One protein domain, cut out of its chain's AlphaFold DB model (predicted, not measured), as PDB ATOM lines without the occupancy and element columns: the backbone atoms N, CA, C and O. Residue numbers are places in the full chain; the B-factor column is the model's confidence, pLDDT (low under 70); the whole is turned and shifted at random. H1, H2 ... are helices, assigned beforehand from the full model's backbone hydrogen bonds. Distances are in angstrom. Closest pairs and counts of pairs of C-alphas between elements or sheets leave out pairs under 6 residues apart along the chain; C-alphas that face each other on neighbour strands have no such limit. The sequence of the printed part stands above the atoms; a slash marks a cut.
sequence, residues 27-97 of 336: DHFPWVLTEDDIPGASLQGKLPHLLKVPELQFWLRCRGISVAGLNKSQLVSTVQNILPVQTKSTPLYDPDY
ATOM      1  N   ASP A  27     169.758 174.329 230.841       32.66
ATOM      2  CA  ASP A  27     170.936 174.729 231.631       32.66
ATOM      3  C   ASP A  27     171.551 173.604 232.499       32.66
ATOM      4  O   ASP A  27     172.366 173.877 233.386       32.66
ATOM      5  N   HIS A  28     171.178 172.328 232.303       36.25
ATOM      6  CA  HIS A  28     171.582 171.223 233.201       36.25
ATOM      7  C   HIS A  28     172.302 170.014 232.583       36.25
ATOM      8  O   HIS A  28     172.450 168.993 233.251       36.25
ATOM      9  N   PHE A  29     172.881 170.132 231.384       40.88
ATOM     10  CA  PHE A  29     173.820 169.118 230.875       40.88
ATOM     11  C   PHE A  29     175.115 169.759 230.378       40.88
ATOM     12  O   PHE A  29     175.234 170.056 229.192       40.88
ATOM     13  N   PRO A  30     176.126 169.985 231.239       42.09
ATOM     14  CA  PRO A  30     177.261 170.774 230.801       42.09
ATOM     15  C   PRO A  30     178.340 169.972 230.060       42.09
ATOM     16  O   PRO A  30     179.318 170.581 229.641       42.09
ATOM     17  N   TRP A  31     178.230 168.651 229.858       55.72
ATOM     18  CA  TRP A  31     179.384 167.878 229.371       55.72
ATOM     19  C   TRP A  31     179.023 166.880 228.272       55.72
ATOM     20  O   TRP A  31     178.724 165.719 228.525       55.72
ATOM     21  N   VAL A  32     179.116 167.348 227.029       72.31
ATOM     22  CA  VAL A  32     179.085 166.514 225.823       72.31
ATOM     23  C   VAL A  32     180.302 165.582 225.823       72.31
ATOM     24  O   VAL A  32     181.428 166.081 225.802       72.31
ATOM     25  N   LEU A  33     180.117 164.256 225.874       78.56
ATOM     26  CA  LEU A  33     181.208 163.280 225.708       78.56
ATOM     27  C   LEU A  33     181.683 163.272 224.246       78.56
ATOM     28  O   LEU A  33     180.868 163.370 223.327       78.56
ATOM     29  N   THR A  34     182.993 163.166 224.036       84.25
ATOM     30  CA  THR A  34     183.625 163.050 222.714       84.25
ATOM     31  C   THR A  34     184.295 161.685 222.553       84.25
ATOM     32  O   THR A  34     184.419 160.916 223.509       84.25
ATOM     33  N   GLU A  35     184.743 161.364 221.335       83.56
ATOM     34  CA  GLU A  35     185.446 160.104 221.045       83.56
ATOM     35  C   GLU A  35     186.727 159.910 221.884       83.56
ATOM     36  O   GLU A  35     187.141 158.772 222.098       83.56
ATOM     37  N   ASP A  36     187.317 160.993 222.399       80.75
ATOM     38  CA  ASP A  36     188.499 160.947 223.272       80.75
ATOM     39  C   ASP A  36     188.160 160.491 224.704       80.75
ATOM     40  O   ASP A  36     189.005 159.925 225.401       80.75
ATOM     41  N   ASP A  37     186.920 160.710 225.155       80.75
ATOM     42  CA  ASP A  37     186.491 160.373 226.515       80.75
ATOM     43  C   ASP A  37     186.132 158.884 226.665       80.75
ATOM     44  O   ASP A  37     186.285 158.310 227.751       80.75
ATOM     45  N   ILE A  38     185.674 158.254 225.575       85.06
ATOM     46  CA  ILE A  38     185.146 156.883 225.541       85.06
ATOM     47  C   ILE A  38     186.020 156.008 224.621       85.06
ATOM     48  O   ILE A  38     185.850 156.008 223.397       85.06
ATOM     49  N   PRO A  39     186.939 155.194 225.175       79.94
ATOM     50  CA  PRO A  39     187.737 154.258 224.394       79.94
ATOM     51  C   PRO A  39     186.831 153.269 223.651       79.94
ATOM     52  O   PRO A  39     186.026 152.582 224.272       79.94
ATOM     53  N   GLY A  40     186.971 153.187 222.326       80.38
ATOM     54  CA  GLY A  40     186.141 152.323 221.473       80.38
ATOM     55  C   GLY A  40     184.931 153.015 220.837       80.38
ATOM     56  O   GLY A  40     184.284 152.422 219.978       80.38
ATOM     57  N   ALA A  41     184.655 154.280 221.172       83.38
ATOM     58  CA  ALA A  41     183.643 155.073 220.469       83.38
ATOM     59  C   ALA A  41     184.109 155.589 219.092       83.38
ATOM     60  O   ALA A  41     183.279 156.025 218.285       83.38
ATOM     61  N   SER A  42     185.415 155.495 218.810       85.31
ATOM     62  CA  SER A  42     186.030 155.773 217.508       85.31
ATOM     63  C   SER A  42     186.400 154.485 216.776       85.31
ATOM     64  O   SER A  42     186.952 153.560 217.376       85.31
ATOM     65  N   LEU A  43     186.174 154.442 215.459       81.88
ATOM     66  CA  LEU A  43     186.571 153.302 214.623       81.88
ATOM     67  C   LEU A  43     188.060 153.307 214.254       81.88
ATOM     68  O   LEU A  43     188.553 152.308 213.735       81.88
ATOM     69  N   GLN A  44     188.785 154.409 214.498       80.88
ATOM     70  CA  GLN A  44     190.222 154.551 214.196       80.88
ATOM     71  C   GLN A  44     190.597 154.159 212.749       80.88
ATOM     72  O   GLN A  44     191.668 153.611 212.498       80.88
ATOM     73  N   GLY A  45     189.696 154.397 211.788       78.81
ATOM     74  CA  GLY A  45     189.893 154.036 210.377       78.81
ATOM     75  C   GLY A  45     189.639 152.561 210.032       78.81
ATOM     76  O   GLY A  45     189.852 152.166 208.889       78.81
ATOM     77  N   LYS A  46     189.168 151.733 210.975       85.38
ATOM     78  CA  LYS A  46     188.774 150.343 210.701       85.38
ATOM     79  C   LYS A  46     187.443 150.280 209.953       85.38
ATOM     80  O   LYS A  46     186.507 151.017 210.260       85.38
ATOM     81  N   LEU A  47     187.341 149.342 209.012       86.88
ATOM     82  CA  LEU A  47     186.106 149.089 208.270       86.88
ATOM     83  C   LEU A  47     185.087 148.325 209.143       86.88
ATOM     84  O   LEU A  47     185.476 147.360 209.804       86.88
ATOM     85  N   PRO A  48     183.783 148.673 209.111       86.62
ATOM     86  CA  PRO A  48     182.775 148.077 209.995       86.62
ATOM     87  C   PRO A  48     182.668 146.545 209.933       86.62
ATOM     88  O   PRO A  48     182.451 145.896 210.951       86.62
ATOM     89  N   HIS A  49     182.876 145.933 208.763       89.00
ATOM     90  CA  HIS A  49     182.799 144.474 208.600       89.00
ATOM     91  C   HIS A  49     183.944 143.708 209.292       89.00
ATOM     92  O   HIS A  49     183.794 142.519 209.591       89.00
ATOM     93  N   LEU A  50     185.066 144.385 209.572       88.44
ATOM     94  CA  LEU A  50     186.230 143.822 210.264       88.44
ATOM     95  C   LEU A  50     186.085 143.851 211.792       88.44
ATOM     96  O   LEU A  50     186.874 143.216 212.491       88.44
ATOM     97  N   LEU A  51     185.091 144.571 212.313       88.50
ATOM     98  CA  LEU A  51     184.862 144.705 213.748       88.50
ATOM     99  C   LEU A  51     184.109 143.500 214.313       88.50
ATOM    100  O   LEU A  51     183.323 142.820 213.635       88.50
ATOM    101  N   LYS A  52     184.350 143.228 215.595       91.56
ATOM    102  CA  LYS A  52     183.608 142.202 216.333       91.56
ATOM    103  C   LYS A  52     182.216 142.726 216.693       91.56
ATOM    104  O   LYS A  52     182.011 143.924 216.862       91.56
ATOM    105  N   VAL A  53     181.258 141.814 216.875       90.12
ATOM    106  CA  VAL A  53     179.878 142.161 217.271       90.12
ATOM    107  C   VAL A  53     179.831 143.065 218.518       90.12
ATOM    108  O   VAL A  53     179.134 144.075 218.455       90.12
ATOM    109  N   PRO A  54     180.600 142.811 219.599       89.75
ATOM    110  CA  PRO A  54     180.600 143.692 220.768       89.75
ATOM    111  C   PRO A  54     181.120 145.105 220.479       89.75
ATOM    112  O   PRO A  54     180.615 146.063 221.049       89.75
ATOM    113  N   GLU A  55     182.091 145.254 219.574       89.38
ATOM    114  CA  GLU A  55     182.655 146.559 219.200       89.38
ATOM    115  C   GLU A  55     181.630 147.385 218.412       89.38
ATOM    116  O   GLU A  55     181.434 148.564 218.697       89.38
ATOM    117  N   LEU A  56     180.915 146.748 217.476       90.25
ATOM    118  CA  LEU A  56     179.820 147.374 216.728       90.25
ATOM    119  C   LEU A  56     178.671 147.788 217.654       90.25
ATOM    120  O   LEU A  56     178.160 148.902 217.559       90.25
ATOM    121  N   GLN A  57     178.286 146.901 218.574       91.06
ATOM    122  CA  GLN A  57     177.236 147.184 219.550       91.06
ATOM    123  C   GLN A  57     177.620 148.344 220.471       91.06
ATOM    124  O   GLN A  57     176.809 149.237 220.702       91.06
ATOM    125  N   PHE A  58     178.853 148.350 220.974       90.06
ATOM    126  CA  PHE A  58     179.362 149.416 221.830       90.06
ATOM    127  C   PHE A  58     179.369 150.767 221.107       90.06
ATOM    128  O   PHE A  58     178.859 151.757 221.630       90.06
ATOM    129  N   TRP A  59     179.866 150.798 219.869       90.44
ATOM    130  CA  TRP A  59     179.913 152.010 219.055       90.44
ATOM    131  C   TRP A  59     178.522 152.609 218.795       90.44
ATOM    132  O   TRP A  59     178.349 153.829 218.867       90.44
ATOM    133  N   LEU A  60     177.521 151.760 218.531       90.44
ATOM    134  CA  LEU A  60     176.128 152.177 218.335       90.44
ATOM    135  C   LEU A  60     175.480 152.669 219.638       90.44
ATOM    136  O   LEU A  60     174.796 153.694 219.627       90.44
ATOM    137  N   ARG A  61     175.753 152.015 220.776       88.75
ATOM    138  CA  ARG A  61     175.279 152.466 222.098       88.75
ATOM    139  C   ARG A  61     175.813 153.848 222.466       88.75
ATOM    140  O   ARG A  61     175.046 154.673 222.950       88.75
ATOM    141  N   CYS A  62     177.076 154.140 222.147       88.00
ATOM    142  CA  CYS A  62     177.661 155.477 222.332       88.00
ATOM    143  C   CYS A  62     176.928 156.573 221.534       88.00
ATOM    144  O   CYS A  62     177.146 157.756 221.773       88.00
ATOM    145  N   ARG A  63     176.076 156.209 220.570       87.94
ATOM    146  CA  ARG A  63     175.273 157.127 219.743       87.94
ATOM    147  C   ARG A  63     173.776 157.045 220.053       87.94
ATOM    148  O   ARG A  63     172.971 157.580 219.302       87.94
ATOM    149  N   GLY A  64     173.404 156.381 221.150       84.88
ATOM    150  CA  GLY A  64     172.013 156.254 221.589       84.88
ATOM    151  C   GLY A  64     171.180 155.277 220.754       84.88
ATOM    152  O   GLY A  64     169.955 155.304 220.826       84.88
ATOM    153  N   ILE A  65     171.816 154.412 219.961       86.75
ATOM    154  CA  ILE A  65     171.108 153.473 219.088       86.75
ATOM    155  C   ILE A  65     170.911 152.150 219.815       86.75
ATOM    156  O   ILE A  65     171.859 151.546 220.321       86.75
ATOM    157  N   SER A  66     169.662 151.685 219.840       86.06
ATOM    158  CA  SER A  66     169.326 150.374 220.386       86.06
ATOM    159  C   SER A  66     169.923 149.266 219.521       86.06
ATOM    160  O   SER A  66     169.767 149.247 218.303       86.06
ATOM    161  N   VAL A  67     170.605 148.324 220.170       89.31
ATOM    162  CA  VAL A  67     171.280 147.190 219.516       89.31
ATOM    163  C   VAL A  67     170.615 145.846 219.822       89.31
ATOM    164  O   VAL A  67     171.151 144.793 219.480       89.31
ATOM    165  N   ALA A  68     169.472 145.869 220.511       87.75
ATOM    166  CA  ALA A  68     168.746 144.666 220.890       87.75
ATOM    167  C   ALA A  68     168.192 143.957 219.644       87.75
ATOM    168  O   ALA A  68     167.539 144.575 218.810       87.75
ATOM    169  N   GLY A  69     168.466 142.657 219.516       85.25
ATOM    170  CA  GLY A  69     167.955 141.828 218.417       85.25
ATOM    171  C   GLY A  69     168.665 141.989 217.066       85.25
ATOM    172  O   GLY A  69     168.302 141.286 216.128       85.25
ATOM    173  N   LEU A  70     169.685 142.851 216.951       89.06
ATOM    174  CA  LEU A  70     170.427 143.033 215.699       89.06
ATOM    175  C   LEU A  70     171.497 141.952 215.502       89.06
ATOM    176  O   LEU A  70     172.331 141.701 216.379       89.06
ATOM    177  N   ASN A  71     171.515 141.350 214.315       91.75
ATOM    178  CA  ASN A  71     172.569 140.434 213.887       91.75
ATOM    179  C   ASN A  71     173.800 141.197 213.347       91.75
ATOM    180  O   ASN A  71     173.779 142.414 213.158       91.75
ATOM    181  N   LYS A  72     174.912 140.492 213.090       91.12
ATOM    182  CA  LYS A  72     176.173 141.138 212.673       91.12
ATOM    183  C   LYS A  72     176.030 141.955 211.381       91.12
ATOM    184  O   LYS A  72     176.591 143.043 211.306       91.12
ATOM    185  N   SER A  73     175.317 141.453 210.373       92.00
ATOM    186  CA  SER A  73     175.148 142.170 209.102       92.00
ATOM    187  C   SER A  73     174.306 143.436 209.271       92.00
ATOM    188  O   SER A  73     174.669 144.474 208.723       92.00
ATOM    189  N   GLN A  74     173.251 143.381 210.088       91.25
ATOM    190  CA  GLN A  74     172.443 144.544 210.447       91.25
ATOM    191  C   GLN A  74     173.282 145.586 211.187       91.25
ATOM    192  O   GLN A  74     173.287 146.741 210.784       91.25
ATOM    193  N   LEU A  75     174.079 145.180 212.184       91.38
ATOM    194  CA  LEU A  75     174.984 146.087 212.900       91.38
ATOM    195  C   LEU A  75     175.972 146.788 211.952       91.38
ATOM    196  O   LEU A  75     176.185 147.992 212.064       91.38
ATOM    197  N   VAL A  76     176.559 146.052 211.001       92.44
ATOM    198  CA  VAL A  76     177.477 146.611 209.993       92.44
ATOM    199  C   VAL A  76     176.767 147.625 209.096       92.44
ATOM    200  O   VAL A  76     177.300 148.715 208.889       92.44
ATOM    201  N   SER A  77     175.571 147.295 208.606       91.75
ATOM    202  CA  SER A  77     174.773 148.189 207.761       91.75
ATOM    203  C   SER A  77     174.374 149.461 208.510       91.75
ATOM    204  O   SER A  77     174.568 150.562 207.998       91.75
ATOM    205  N   THR A  78     173.918 149.339 209.759       89.69
ATOM    206  CA  THR A  78     173.575 150.490 210.599       89.69
ATOM    207  C   THR A  78     174.780 151.411 210.794       89.69
ATOM    208  O   THR A  78     174.660 152.618 210.601       89.69
ATOM    209  N   VAL A  79     175.962 150.863 211.099       89.81
ATOM    210  CA  VAL A  79     177.192 151.665 211.228       89.81
ATOM    211  C   VAL A  79     177.554 152.358 209.909       89.81
ATOM    212  O   VAL A  79     177.878 153.544 209.921       89.81
ATOM    213  N   GLN A  80     177.465 151.665 208.770       90.12
ATOM    214  CA  GLN A  80     177.742 152.247 207.449       90.12
ATOM    215  C   GLN A  80     176.797 153.399 207.092       90.12
ATOM    216  O   GLN A  80     177.251 154.377 206.506       90.12
ATOM    217  N   ASN A  81     175.527 153.321 207.493       88.56
ATOM    218  CA  ASN A  81     174.545 154.378 207.247       88.56
ATOM    219  C   ASN A  81     174.806 155.637 208.091       88.56
ATOM    220  O   ASN A  81     174.524 156.747 207.652       88.56
ATOM    221  N   ILE A  82     175.365 155.482 209.295       85.31
ATOM    222  CA  ILE A  82     175.602 156.595 210.233       85.31
ATOM    223  C   ILE A  82     176.946 157.275 209.984       85.31
ATOM    224  O   ILE A  82     177.062 158.489 210.147       85.31
ATOM    225  N   LEU A  83     177.962 156.509 209.579       84.69
ATOM    226  CA  LEU A  83     179.311 157.009 209.311       84.69
ATOM    227  C   LEU A  83     179.380 158.288 208.450       84.69
ATOM    228  O   LEU A  83     180.124 159.182 208.844       84.69
ATOM    229  N   PRO A  84     178.646 158.427 207.326       81.00
ATOM    230  CA  PRO A  84     178.719 159.632 206.496       81.00
ATOM    231  C   PRO A  84     178.069 160.867 207.135       81.00
ATOM    232  O   PRO A  84     178.438 161.988 206.798       81.00
ATOM    233  N   VAL A  85     177.116 160.680 208.052       77.69
ATOM    234  CA  VAL A  85     176.416 161.774 208.751       77.69
ATOM    235  C   VAL A  85     177.175 162.195 210.012       77.69
ATOM    236  O   VAL A  85     177.047 163.321 210.495       77.69
ATOM    237  N   GLN A  86     177.991 161.295 210.561       70.88
ATOM    238  CA  GLN A  86     178.683 161.540 211.809       70.88
ATOM    239  C   GLN A  86     179.846 162.524 211.635       70.88
ATOM    240  O   GLN A  86     180.786 162.306 210.873       70.88
ATOM    241  N   THR A  87     179.844 163.575 212.452       66.38
ATOM    242  CA  THR A  87     180.995 164.469 212.617       66.38
ATOM    243  C   THR A  87     181.758 164.135 213.900       66.38
ATOM    244  O   THR A  87     181.182 163.625 214.864       66.38
ATOM    245  N   LYS A  88     183.057 164.460 213.960       64.44
ATOM    246  CA  LYS A  88     183.876 164.283 215.181       64.44
ATOM    247  C   LYS A  88     183.340 165.053 216.398       64.44
ATOM    248  O   LYS A  88     183.670 164.713 217.526       64.44
ATOM    249  N   SER A  89     182.522 166.080 216.172       61.97
ATOM    250  CA  SER A  89     181.876 166.905 217.199       61.97
ATOM    251  C   SER A  89     180.483 166.416 217.604       61.97
ATOM    252  O   SER A  89     179.802 167.098 218.364       61.97
ATOM    253  N   THR A  90     180.029 165.274 217.080       74.06
ATOM    254  CA  THR A  90     178.714 164.726 217.436       74.06
ATOM    255  C   THR A  90     178.733 164.310 218.907       74.06
ATOM    256  O   THR A  90     179.646 163.579 219.301       74.06
ATOM    257  N   PRO A  91     177.767 164.759 219.725       75.88
ATOM    258  CA  PRO A  91     177.720 164.389 221.129       75.88
ATOM    259  C   PRO A  91     177.549 162.878 221.284       75.88
ATOM    260  O   PRO A  91     176.687 162.278 220.641       75.88
ATOM    261  N   LEU A  92     178.370 162.273 222.142       84.69
ATOM    262  CA  LEU A  92     178.251 160.865 222.497       84.69
ATOM    263  C   LEU A  92     177.473 160.682 223.800       84.69
ATOM    264  O   LEU A  92     177.545 161.500 224.720       84.69
ATOM    265  N   TYR A  93     176.766 159.563 223.872       84.25
ATOM    266  CA  TYR A  93     176.128 159.045 225.070       84.25
ATOM    267  C   TYR A  93     177.082 158.125 225.818       84.25
ATOM    268  O   TYR A  93     177.894 157.424 225.214       84.25
ATOM    269  N   ASP A  94     176.951 158.111 227.138       82.25
ATOM    270  CA  ASP A  94     177.665 157.183 228.001       82.25
ATOM    271  C   ASP A  94     177.031 155.785 227.884       82.25
ATOM    272  O   ASP A  94     175.900 155.599 228.347       82.25
ATOM    273  N   PRO A  95     177.700 154.801 227.250       82.69
ATOM    274  CA  PRO A  95     177.140 153.461 227.094       82.69
ATOM    275  C   PRO A  95     177.010 152.721 228.433       82.69
ATOM    276  O   PRO A  95     176.190 151.811 228.532       82.69
ATOM    277  N   ASP A  96     177.793 153.126 229.438       82.38
ATOM    278  CA  ASP A  96     177.894 152.514 230.762       82.38
ATOM    279  C   ASP A  96     177.617 153.568 231.849       82.38
ATOM    280  O   ASP A  96     178.320 153.651 232.862       82.38
ATOM    281  N   TYR A  97     176.611 154.421 231.617       76.19
ATOM    282  CA  TYR A  97     176.280 155.532 232.509       76.19
ATOM    283  C   TYR A  97     176.200 155.090 233.985       76.19
ATOM    284  O   TYR A  97     175.505 154.113 234.286       76.19
TER     285      TYR A  97
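AT A GLANCE: This is residues 27 to 97 of the 336 residues of an uncharacterized protein of Mytilus galloprovincialis (UniProt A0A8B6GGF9). With little regular structure, this is a pair of short helices, H1 and H2, side by side and running the same way, with long stretches of loop before and after them; the first printed residues reach away from the helix pair at one end of the longest axis. The printed part has 71 residues, with 20 in two named helices, H1 then H2, and no named strand. Its class is all helix. It is compact, with a radius of gyration of the C-alphas of 12.2 A, yet elongated, spanning 40 by 25 by 20 A.

IN THESE COORDINATES: Residues 27 to 52 hold no named element. H1, residues 53 to 61, begins at C-alpha 53 (179.878, 142.161, 217.271) and is 12.3 A long. H2, residues 72 to 82, is 15.7 A long and ends at C-alpha 82 (175.602, 156.595, 210.233).

HOW THE PARTS SIT: H1 and H2 touch; their closest C-alphas, of Val 53 and Lys 72, are 6.0 A apart. Their tilt of 35.4 degrees is only just steep. In both, every O i to N i+4 pair is within hydrogen-bond range.

THE WHOLE: The C-alphas farthest apart, of Asp 27 and Leu 50, are 40.6 A apart. The printed part has no cut. The H1 to H2 link is short. Residues 27 to 31 and 87 to 89 have pLDDT under 70.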